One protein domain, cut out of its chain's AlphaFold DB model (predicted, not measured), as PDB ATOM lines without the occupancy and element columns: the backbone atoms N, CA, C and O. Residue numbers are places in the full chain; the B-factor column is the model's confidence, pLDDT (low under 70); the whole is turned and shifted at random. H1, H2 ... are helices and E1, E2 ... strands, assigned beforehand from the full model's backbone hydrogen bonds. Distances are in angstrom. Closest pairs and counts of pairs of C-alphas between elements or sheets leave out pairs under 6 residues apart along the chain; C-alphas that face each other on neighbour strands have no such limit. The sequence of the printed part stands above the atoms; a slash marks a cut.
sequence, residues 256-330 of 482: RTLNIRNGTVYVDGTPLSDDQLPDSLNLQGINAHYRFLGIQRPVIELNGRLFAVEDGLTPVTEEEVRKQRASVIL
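This is residues 256 to 330 of the 482 residues of an uncharacterized protein of Bacteroidetes bacterium QH_2_63_10 (UniProt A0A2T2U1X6). Two small three-stranded sheets stand one beyond the other: a nearly flat one of E2, E1 and E3, and a twisted one of E4, E5 and E6 over one of its faces, coming nearest with the last residue of E5. The short helix H1 sits at the far side of the twisted sheet, away from the flat one, and the last residues turn back beside E4. The printed part has 75 residues, with six named strands and then one named helix, in the order E1 E2 E3 E4 E5 E6 H1; the sheets, ordered E2 - E1 - E3 and E4 - E5 - E6, are antiparallel. The class is mostly strand, though under half of the residues are in named elements. The whole is compact, with a radius of gyration of the C-alphas of 11.6 A and spans of 33 by 25 by 21 A.

Find C-alpha 256 at (223.717, 197.491, 279.596); from there E1, residues 256 to 261, runs 16.4 A. Beside it look for E2, residues 264 to 267, 10.1 A, and E3, residues 288 to 293, 16.7 A. The second sheet begins at C-alpha 299, at (233.775, 200.677, 283.720), with E4, residues 299 to 302, 9.9 A. E5, residues 305 to 309, is 12.8 A long, and E6, residues 313 to 316, is 9.2 A long. H1, residues 318 to 324, runs 10.1 A to C-alpha 324 at (239.454, 205.450, 276.000).

In the first sheet E1 is the inner strand. It is antiparallel to E3 at 179 degrees, with N 258 and O 290 2.9 A apart, within hydrogen-bond range. E1 and E2 form a hairpin, with N 266 and O 259 at 2.7 A. From Leu 258 of E1, look across to Val 309 of E5: these closest C-alphas are 7.7 A apart. E4, E5 and E6 are a meander, each strand the antiparallel neighbour of the one before. In the hairpin of E4 and E5, N 307 and O 300 are 2.8 A apart; in that of E5 and E6, N 308 and O 314 are 2.9 A apart. This sheet is only just strongly twisted, its C-alphas lying up to 4.0 A off the best plane. H1 only grazes it, with residues 318 to 321, and in H1 every O i to N i+4 pair is within hydrogen-bond range. H1 is apart from E1, E2 and E3.

The farthest C-alphas, those of Asn 262 and Lys 323, are 33.5 A apart. The printed part has no cut. The long link is E2 to E3, residues 268 to 287; in it residues 270 to 271 pair antiparallel with residues 266 to 267 of E2. Near the end, residues 328 to 329 pair parallel with residues 299 to 300 of E4. The mean pLDDT of the printed part is 93.0, and no printed residue is under 70.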
ATOM      1  N   ARG A 256     223.104 198.648 278.936       93.31
ATOM      2  CA  ARG A 256     223.717 197.491 279.596       93.31
ATOM      3  C   ARG A 256     223.333 197.474 281.069       93.31
ATOM      4  O   ARG A 256     223.244 198.520 281.713       93.31
ATOM      5  N   THR A 257     223.106 196.302 281.628       94.44
ATOM      6  CA  THR A 257     222.780 196.094 283.036       94.44
ATOM      7  C   THR A 257     223.771 195.121 283.643       94.44
ATOM      8  O   THR A 257     224.056 194.079 283.071       94.44
ATOM      9  N   LEU A 258     224.299 195.463 284.814       96.44
ATOM     10  CA  LEU A 258     225.153 194.581 285.598       96.44
ATOM     11  C   LEU A 258     224.488 194.339 286.947       96.44
ATOM     12  O   LEU A 258     224.190 195.282 287.682       96.44
ATOM     13  N   ASN A 259     224.257 193.081 287.283       96.44
ATOM     14  CA  ASN A 259     223.658 192.678 288.544       96.44
ATOM     15  C   ASN A 259     224.581 191.680 289.241       96.44
ATOM     16  O   ASN A 259     224.920 190.655 288.672       96.44
ATOM     17  N   ILE A 260     224.989 191.976 290.468       96.12
ATOM     18  CA  ILE A 260     225.791 191.084 291.302       96.12
ATOM     19  C   ILE A 260     224.860 190.607 292.408       96.12
ATOM     20  O   ILE A 260     224.389 191.427 293.201       96.12
ATOM     21  N   ARG A 261     224.561 189.306 292.442       95.38
ATOM     22  CA  ARG A 261     223.692 188.698 293.458       95.38
ATOM     23  C   ARG A 261     224.216 187.328 293.863       95.38
ATOM     24  O   ARG A 261     224.482 186.490 293.009       95.38
ATOM     25  N   ASN A 262     224.325 187.097 295.170       93.69
ATOM     26  CA  ASN A 262     224.771 185.819 295.745       93.69
ATOM     27  C   ASN A 262     226.124 185.321 295.195       93.69
ATOM     28  O   ASN A 262     226.317 184.122 295.038       93.69
ATOM     29  N   GLY A 263     227.048 186.232 294.879       94.56
ATOM     30  CA  GLY A 263     228.345 185.884 294.291       94.56
ATOM     31  C   GLY A 263     228.323 185.631 292.779       94.56
ATOM     32  O   GLY A 263     229.388 185.551 292.185       94.56
ATOM     33  N   THR A 264     227.152 185.579 292.141       96.50
ATOM     34  CA  THR A 264     227.022 185.441 290.684       96.50
ATOM     35  C   THR A 264     226.834 186.813 290.035       96.50
ATOM     36  O   THR A 264     225.993 187.612 290.470       96.50
ATOM     37  N   VAL A 265     227.598 187.086 288.977       97.31
ATOM     38  CA  VAL A 265     227.467 188.299 288.159       97.31
ATOM     39  C   VAL A 265     226.568 188.011 286.971       97.31
ATOM     40  O   VAL A 265     226.712 186.987 286.318       97.31
ATOM     41  N   TYR A 266     225.654 188.926 286.680       97.62
ATOM     42  CA  TYR A 266     224.784 188.884 285.518       97.62
ATOM     43  C   TYR A 266     225.032 190.137 284.689       97.62
ATOM     44  O   TYR A 266     224.881 191.247 285.209       97.62
ATOM     45  N   VAL A 267     225.369 189.962 283.417       96.50
ATOM     46  CA  VAL A 267     225.437 191.039 282.426       96.50
ATOM     47  C   VAL A 267     224.249 190.868 281.496       96.50
ATOM     48  O   VAL A 267     224.066 189.811 280.904       96.50
ATOM     49  N   ASP A 268     223.383 191.876 281.433       95.81
ATOM     50  CA  ASP A 268     222.181 191.866 280.588       95.81
ATOM     51  C   ASP A 268     221.247 190.671 280.836       95.81
ATOM     52  O   ASP A 268     220.522 190.212 279.961       95.81
ATOM     53  N   GLY A 269     221.234 190.192 282.083       96.25
ATOM     54  CA  GLY A 269     220.441 189.040 282.517       96.25
ATOM     55  C   GLY A 269     221.140 187.692 282.341       96.25
ATOM     56  O   GLY A 269     220.707 186.722 282.964       96.25
ATOM     57  N   THR A 270     222.244 187.638 281.597       97.44
ATOM     58  CA  THR A 270     223.040 186.424 281.383       97.44
ATOM     59  C   THR A 270     224.042 186.248 282.525       97.44
ATOM     60  O   THR A 270     224.813 187.174 282.788       97.44
ATOM     61  N   PRO A 271     224.037 185.110 283.247       97.75
ATOM     62  CA  PRO A 271     225.052 184.835 284.260       97.75
ATOM     63  C   PRO A 271     226.424 184.665 283.598       97.75
ATOM     64  O   PRO A 271     226.536 183.960 282.598       97.75
ATOM     65  N   LEU A 272     227.452 185.295 284.164       97.31
ATOM     66  CA  LEU A 272     228.838 185.085 283.750       97.31
ATOM     67  C   LEU A 272     229.358 183.762 284.320       97.31
ATOM     68  O   LEU A 272     229.092 183.455 285.486       97.31
ATOM     69  N   SER A 273     230.085 182.999 283.505       96.56
ATOM     70  CA  SER A 273     230.813 181.814 283.968       96.56
ATOM     71  C   SER A 273     232.054 182.210 284.769       96.56
ATOM     72  O   SER A 273     232.529 183.345 284.675       96.56
ATOM     73  N   ASP A 274     232.599 181.270 285.540       95.12
ATOM     74  CA  ASP A 274     233.796 181.513 286.351       95.12
ATOM     75  C   ASP A 274     234.996 181.943 285.485       95.12
ATOM     76  O   ASP A 274     235.731 182.835 285.886       95.12
ATOM     77  N   ASP A 275     235.116 181.446 284.247       95.81
ATOM     78  CA  ASP A 275     236.180 181.839 283.302       95.81
ATOM     79  C   ASP A 275     236.058 183.291 282.791       95.81
ATOM     80  O   ASP A 275     237.018 183.875 282.286       95.81
ATOM     81  N   GLN A 276     234.865 183.889 282.886       96.56
ATOM     82  CA  GLN A 276     234.596 185.287 282.511       96.56
ATOM     83  C   GLN A 276     234.784 186.253 283.689       96.56
ATOM     84  O   GLN A 276     234.633 187.476 283.537       96.56
ATOM     85  N   LEU A 277     235.081 185.705 284.868       96.50
ATOM     86  CA  LEU A 277     235.358 186.436 286.086       96.50
ATOM     87  C   LEU A 277     236.854 186.321 286.396       96.50
ATOM     88  O   LEU A 277     237.411 185.233 286.404       96.50
ATOM     89  N   PRO A 278     237.544 187.432 286.676       94.19
ATOM     90  CA  PRO A 278     238.949 187.359 287.032       94.19
ATOM     91  C   PRO A 278     239.094 186.695 288.406       94.19
ATOM     92  O   PRO A 278     238.481 187.167 289.364       94.19
ATOM     93  N   ASP A 279     239.974 185.695 288.531       94.06
ATOM     94  CA  ASP A 279     240.195 184.875 289.745       94.06
ATOM     95  C   ASP A 279     240.368 185.685 291.041       94.06
ATOM     96  O   ASP A 279     240.077 185.240 292.149       94.06
ATOM     97  N   SER A 280     240.858 186.919 290.914       87.38
ATOM     98  CA  SER A 280     241.065 187.836 292.039       87.38
ATOM     99  C   SER A 280     239.786 188.478 292.602       87.38
ATOM    100  O   SER A 280     239.851 189.191 293.608       87.38
ATOM    101  N   LEU A 281     238.634 188.296 291.955       92.94
ATOM    102  CA  LEU A 281     237.403 189.007 292.272       92.94
ATOM    103  C   LEU A 281     236.545 188.230 293.282       92.94
ATOM    104  O   LEU A 281     235.735 187.382 292.928       92.94
ATOM    105  N   ASN A 282     236.663 188.579 294.566       93.25
ATOM    106  CA  ASN A 282     235.765 188.052 295.594       93.25
ATOM    107  C   ASN A 282     234.430 188.820 295.615       93.25
ATOM    108  O   ASN A 282     234.377 189.990 296.008       93.25
ATOM    109  N   LEU A 283     233.354 188.137 295.220       93.94
ATOM    110  CA  LEU A 283     231.988 188.668 295.166       93.94
ATOM    111  C   LEU A 283     231.110 188.235 296.350       93.94
ATOM    112  O   LEU A 283     229.918 188.556 296.391       93.94
ATOM    113  N   GLN A 284     231.667 187.513 297.327       94.06
ATOM    114  CA  GLN A 284     230.901 187.044 298.478       94.06
ATOM    115  C   GLN A 284     230.351 188.221 299.292       94.06
ATOM    116  O   GLN A 284     231.074 189.109 299.739       94.06
ATOM    117  N   GLY A 285     229.032 188.221 299.496       90.12
ATOM    118  CA  GLY A 285     228.334 189.249 300.273       90.12
ATOM    119  C   GLY A 285     228.116 190.582 299.550       90.12
ATOM    120  O   GLY A 285     227.523 191.490 300.140       90.12
ATOM    121  N   ILE A 286     228.536 190.712 298.288       90.56
ATOM    122  CA  ILE A 286     228.287 191.902 297.471       90.56
ATOM    123  C   ILE A 286     226.958 191.721 296.730       90.56
ATOM    124  O   ILE A 286     226.774 190.766 295.982       90.56
ATOM    125  N   ASN A 287     226.028 192.655 296.942       93.06
ATOM    126  CA  ASN A 287     224.799 192.771 296.158       93.06
ATOM    127  C   ASN A 287     224.748 194.167 295.538       93.06
ATOM    128  O   ASN A 287     224.685 195.159 296.271       93.06
ATOM    129  N   ALA A 288     224.788 194.253 294.212       93.00
ATOM    130  CA  ALA A 288     224.840 195.523 293.495       93.00
ATOM    131  C   ALA A 288     224.072 195.450 292.171       93.00
ATOM    132  O   ALA A 288     224.056 194.414 291.515       93.00
ATOM    133  N   HIS A 289     223.446 196.557 291.773       94.94
ATOM    134  CA  HIS A 289     222.712 196.663 290.514       94.94
ATOM    135  C   HIS A 289     223.080 197.972 289.816       94.94
ATOM    136  O   HIS A 289     222.825 199.055 290.346       94.94
ATOM    137  N   TYR A 290     223.677 197.862 288.633       94.25
ATOM    138  CA  TYR A 290     224.101 198.977 287.798       94.25
ATOM    139  C   TYR A 290     223.358 198.934 286.466       94.25
ATOM    140  O   TYR A 290     223.158 197.872 285.878       94.25
ATOM    141  N   ARG A 291     222.969 200.112 285.977       94.38
ATOM    142  CA  ARG A 291     222.367 200.296 284.658       94.38
ATOM    143  C   ARG A 291     223.136 201.387 283.929       94.38
ATOM    144  O   ARG A 291     223.195 202.522 284.396       94.38
ATOM    145  N   PHE A 292     223.713 201.026 282.796       93.12
ATOM    146  CA  PHE A 292     224.491 201.893 281.926       93.12
ATOM    147  C   PHE A 292     223.619 202.290 280.738       93.12
ATOM    148  O   PHE A 292     222.961 201.441 280.140       93.12
ATOM    149  N   LEU A 293     223.586 203.580 280.410       91.62
ATOM    150  CA  LEU A 293     222.779 204.126 279.319       91.62
ATOM    151  C   LEU A 293     223.692 204.886 278.360       91.62
ATOM    152  O   LEU A 293     224.276 205.894 278.752       91.62
ATOM    153  N   GLY A 294     223.816 204.404 277.120       87.44
ATOM    154  CA  GLY A 294     224.546 205.114 276.062       87.44
ATOM    155  C   GLY A 294     226.067 205.170 276.251       87.44
ATOM    156  O   GLY A 294     226.719 206.041 275.683       87.44
ATOM    157  N   ILE A 295     226.634 204.262 277.049       84.62
ATOM    158  CA  ILE A 295     228.081 204.141 277.263       84.62
ATOM    159  C   ILE A 295     228.557 202.899 276.512       84.62
ATOM    160  O   ILE A 295     228.080 201.802 276.786       84.62
ATOM    161  N   GLN A 296     229.500 203.071 275.585       85.69
ATOM    162  CA  GLN A 296     230.010 201.971 274.754       85.69
ATOM    163  C   GLN A 296     230.802 200.938 275.571       85.69
ATOM    164  O   GLN A 296     230.685 199.745 275.318       85.69
ATOM    165  N   ARG A 297     231.570 201.395 276.571       92.44
ATOM    166  CA  ARG A 297     232.419 200.551 277.425       92.44
ATOM    167  C   ARG A 297     232.285 200.959 278.899       92.44
ATOM    168  O   ARG A 297     233.048 201.806 279.372       92.44
ATOM    169  N   PRO A 298     231.258 200.468 279.611       94.25
ATOM    170  CA  PRO A 298     231.050 200.830 281.004       94.25
ATOM    171  C   PRO A 298     232.162 200.266 281.889       94.25
ATOM    172  O   PRO A 298     232.491 199.091 281.783       94.25
ATOM    173  N   VAL A 299     232.732 201.093 282.771       96.25
ATOM    174  CA  VAL A 299     233.775 200.677 283.720       96.25
ATOM    175  C   VAL A 299     233.277 200.882 285.145       96.25
ATOM    176  O   VAL A 299     232.755 201.947 285.490       96.25
ATOM    177  N   ILE A 300     233.449 199.859 285.976       95.50
ATOM    178  CA  ILE A 300     233.050 199.849 287.383       95.50
ATOM    179  C   ILE A 300     234.243 199.577 288.288       95.50
ATOM    180  O   ILE A 300     235.201 198.920 287.897       95.50
ATOM    181  N   GLU A 301     234.160 200.059 289.521       94.50
ATOM    182  CA  GLU A 301     235.138 199.752 290.558       94.50
ATOM    183  C   GLU A 301     234.582 198.689 291.514       94.50
ATOM    184  O   GLU A 301     233.564 198.917 292.173       94.50
ATOM    185  N   LEU A 302     235.256 197.539 291.609       93.44
ATOM    186  CA  LEU A 302     234.958 196.470 292.567       93.44
ATOM    187  C   LEU A 302     236.211 196.177 293.389       93.44
ATOM    188  O   LEU A 302     237.281 195.937 292.835       93.44
ATOM    189  N   ASN A 303     236.093 196.196 294.719       90.50
ATOM    190  CA  ASN A 303     237.208 195.933 295.639       90.50
ATOM    191  C   ASN A 303     238.475 196.776 295.342       90.50
ATOM    192  O   ASN A 303     239.595 196.290 295.482       90.50
ATOM    193  N   GLY A 304     238.305 198.034 294.912       91.19
ATOM    194  CA  GLY A 304     239.416 198.945 294.599       91.19
ATOM    195  C   GLY A 304     240.110 198.689 293.256       91.19
ATOM    196  O   GLY A 304     241.185 199.233 293.014       91.19
ATOM    197  N   ARG A 305     239.535 197.846 292.390       94.44
ATOM    198  CA  ARG A 305     240.039 197.553 291.041       94.44
ATOM    199  C   ARG A 305     238.988 197.915 289.997       94.44
ATOM    200  O   ARG A 305     237.793 197.767 290.248       94.44
ATOM    201  N   LEU A 306     239.435 198.409 288.846       95.94
ATOM    202  CA  LEU A 306     238.562 198.807 287.745       95.94
ATOM    203  C   LEU A 306     238.332 197.618 286.809       95.94
ATOM    204  O   LEU A 306     239.280 196.935 286.426       95.94
ATOM    205  N   PHE A 307     237.074 197.400 286.437       96.44
ATOM    206  CA  PHE A 307     236.656 196.353 285.511       96.44
ATOM    207  C   PHE A 307     235.765 196.947 284.422       96.44
ATOM    208  O   PHE A 307     234.803 197.654 284.736       96.44
ATOM    209  N   ALA A 308     236.071 196.676 283.154       96.31
ATOM    210  CA  ALA A 308     235.164 196.961 282.049       96.31
ATOM    211  C   ALA A 308     234.080 195.880 281.975       96.31
ATOM    212  O   ALA A 308     234.348 194.694 282.150       96.31
ATOM    213  N   VAL A 309     232.848 196.323 281.733       95.69
ATOM    214  CA  VAL A 309     231.657 195.488 281.593       95.69
ATOM    215  C   VAL A 309     231.386 195.308 280.103       95.69
ATOM    216  O   VAL A 309     230.740 196.145 279.468       95.69
ATOM    217  N   GLU A 310     231.920 194.228 279.547       93.94
ATOM    218  CA  GLU A 310     231.695 193.802 278.163       93.94
ATOM    219  C   GLU A 310     230.843 192.530 278.183       93.94
ATOM    220  O   GLU A 310     229.754 192.551 278.754       93.94
ATOM    221  N   ASP A 311     231.329 191.431 277.610       93.69
ATOM    222  CA  ASP A 311     230.719 190.099 277.722       93.69
ATOM    223  C   ASP A 311     231.206 189.353 278.983       93.69
ATOM    224  O   ASP A 311     230.864 188.199 279.216       93.69
ATOM    225  N   GLY A 312     232.003 190.040 279.806       94.88
ATOM    226  CA  GLY A 312     232.581 189.594 281.067       94.88
ATOM    227  C   GLY A 312     233.102 190.786 281.875       94.88
ATOM    228  O   GLY A 312     232.848 191.945 281.523       94.88
ATOM    229  N   LEU A 313     233.835 190.510 282.958       96.44
ATOM    230  CA  LEU A 313     234.524 191.542 283.738       96.44
ATOM    231  C   LEU A 313     236.019 191.524 283.423       96.44
ATOM    232  O   LEU A 313     236.782 190.769 284.018       96.44
ATOM    233  N   THR A 314     236.459 192.386 282.511       96.50
ATOM    234  CA  THR A 314     237.880 192.486 282.158       96.50
ATOM    235  C   THR A 314     238.572 193.516 283.055       96.50
ATOM    236  O   THR A 314     238.062 194.628 283.201       96.50
ATOM    237  N   PRO A 315     239.697 193.189 283.718       96.50
ATOM    238  CA  PRO A 315     240.428 194.164 284.522       96.50
ATOM    239  C   PRO A 315     241.008 195.257 283.621       96.50
ATOM    240  O   PRO A 315     241.605 194.964 282.588       96.50
ATOM    241  N   VAL A 316     240.853 196.517 284.022       96.62
ATOM    242  CA  VAL A 316     241.303 197.687 283.254       96.62
ATOM    243  C   VAL A 316     242.168 198.575 284.144       96.62
ATOM    244  O   VAL A 316     241.881 198.746 285.329       96.62
ATOM    245  N   THR A 317     243.236 199.161 283.597       96.50
ATOM    246  CA  THR A 317     244.063 200.121 284.348       96.50
ATOM    247  C   THR A 317     243.526 201.547 284.231       96.50
ATOM    248  O   THR A 317     242.810 201.899 283.290       96.50
ATOM    249  N   GLU A 318     243.887 202.417 285.177       93.88
ATOM    250  CA  GLU A 318     243.455 203.821 285.144       93.88
ATOM    251  C   GLU A 318     243.953 204.543 283.876       93.88
ATOM    252  O   GLU A 318     243.260 205.397 283.315       93.88
ATOM    253  N   GLU A 319     245.133 204.177 283.372       93.94
ATOM    254  CA  GLU A 319     245.692 204.711 282.131       93.94
ATOM    255  C   GLU A 319     244.836 204.345 280.915       93.94
ATOM    256  O   GLU A 319     244.639 205.185 280.035       93.94
ATOM    257  N   GLU A 320     244.312 203.119 280.859       94.69
ATOM    258  CA  GLU A 320     243.448 202.663 279.768       94.69
ATOM    259  C   GLU A 320     242.097 203.385 279.789       94.69
ATOM    260  O   GLU A 320     241.663 203.913 278.761       94.69
ATOM    261  N   VAL A 321     241.494 203.530 280.974       93.62
ATOM    262  CA  VAL A 321     240.266 204.318 281.163       93.62
ATOM    263  C   VAL A 321     240.446 205.754 280.667       93.62
ATOM    264  O   VAL A 321     239.600 206.272 279.930       93.62
ATOM    265  N   ARG A 322     241.564 206.404 281.028       90.25
ATOM    266  CA  ARG A 322     241.875 207.775 280.588       90.25
ATOM    267  C   ARG A 322     242.050 207.870 279.072       90.25
ATOM    268  O   ARG A 322     241.591 208.845 278.480       90.25
ATOM    269  N   LYS A 323     242.687 206.877 278.442       92.56
ATOM    270  CA  LYS A 323     242.893 206.837 276.983       92.56
ATOM    271  C   LYS A 323     241.580 206.668 276.220       92.56
ATOM    272  O   LYS A 323     241.372 207.346 275.220       92.56
ATOM    273  N   GLN A 324     240.690 205.807 276.704       88.50
ATOM    274  CA  GLN A 324     239.454 205.450 276.000       88.50
ATOM    275  C   GLN A 324     238.259 206.345 276.337       88.50
ATOM    276  O   GLN A 324     237.170 206.139 275.808       88.50
ATOM    277  N   ARG A 325     238.441 207.350 277.208       82.75
ATOM    278  CA  ARG A 325     237.353 208.211 277.706       82.75
ATOM    279  C   ARG A 325     236.188 207.406 278.299       82.75
ATOM    280  O   ARG A 325     235.038 207.839 278.227       82.75
ATOM    281  N   ALA A 326     236.476 206.244 278.883       82.94
ATOM    282  CA  ALA A 326     235.455 205.424 279.513       82.94
ATOM    283  C   ALA A 326     234.917 206.140 280.762       82.94
ATOM    284  O   ALA A 326     235.674 206.709 281.554       82.94
ATOM    285  N   SER A 327     233.596 206.143 280.944       77.88
ATOM    286  CA  SER A 327     232.985 206.705 282.146       77.88
ATOM    287  C   SER A 327     233.150 205.721 283.303       77.88
ATOM    288  O   SER A 327     232.590 204.624 283.264       77.88
ATOM    289  N   VAL A 328     233.889 206.124 284.336       82.75
ATOM    290  CA  VAL A 328     234.032 205.339 285.566       82.75
ATOM    291  C   VAL A 328     232.832 205.592 286.460       82.75
ATOM    292  O   VAL A 328     232.615 206.715 286.923       82.75
ATOM    293  N   ILE A 329     232.067 204.542 286.740       78.31
ATOM    294  CA  ILE A 329     231.080 204.582 287.812       78.31
ATOM    295  C   ILE A 329     231.794 204.174 289.091       78.31
ATOM    296  O   ILE A 329     231.959 202.991 289.388       78.31
ATOM    297  N   LEU A 330     232.220 205.181 289.854       77.31
ATOM    298  CA  LEU A 330     232.718 204.968 291.204       77.31
ATOM    299  C   LEU A 330     231.555 204.424 292.026       77.31
ATOM    300  O   LEU A 330     230.570 205.126 292.280       77.31
TER     301      LEU A 330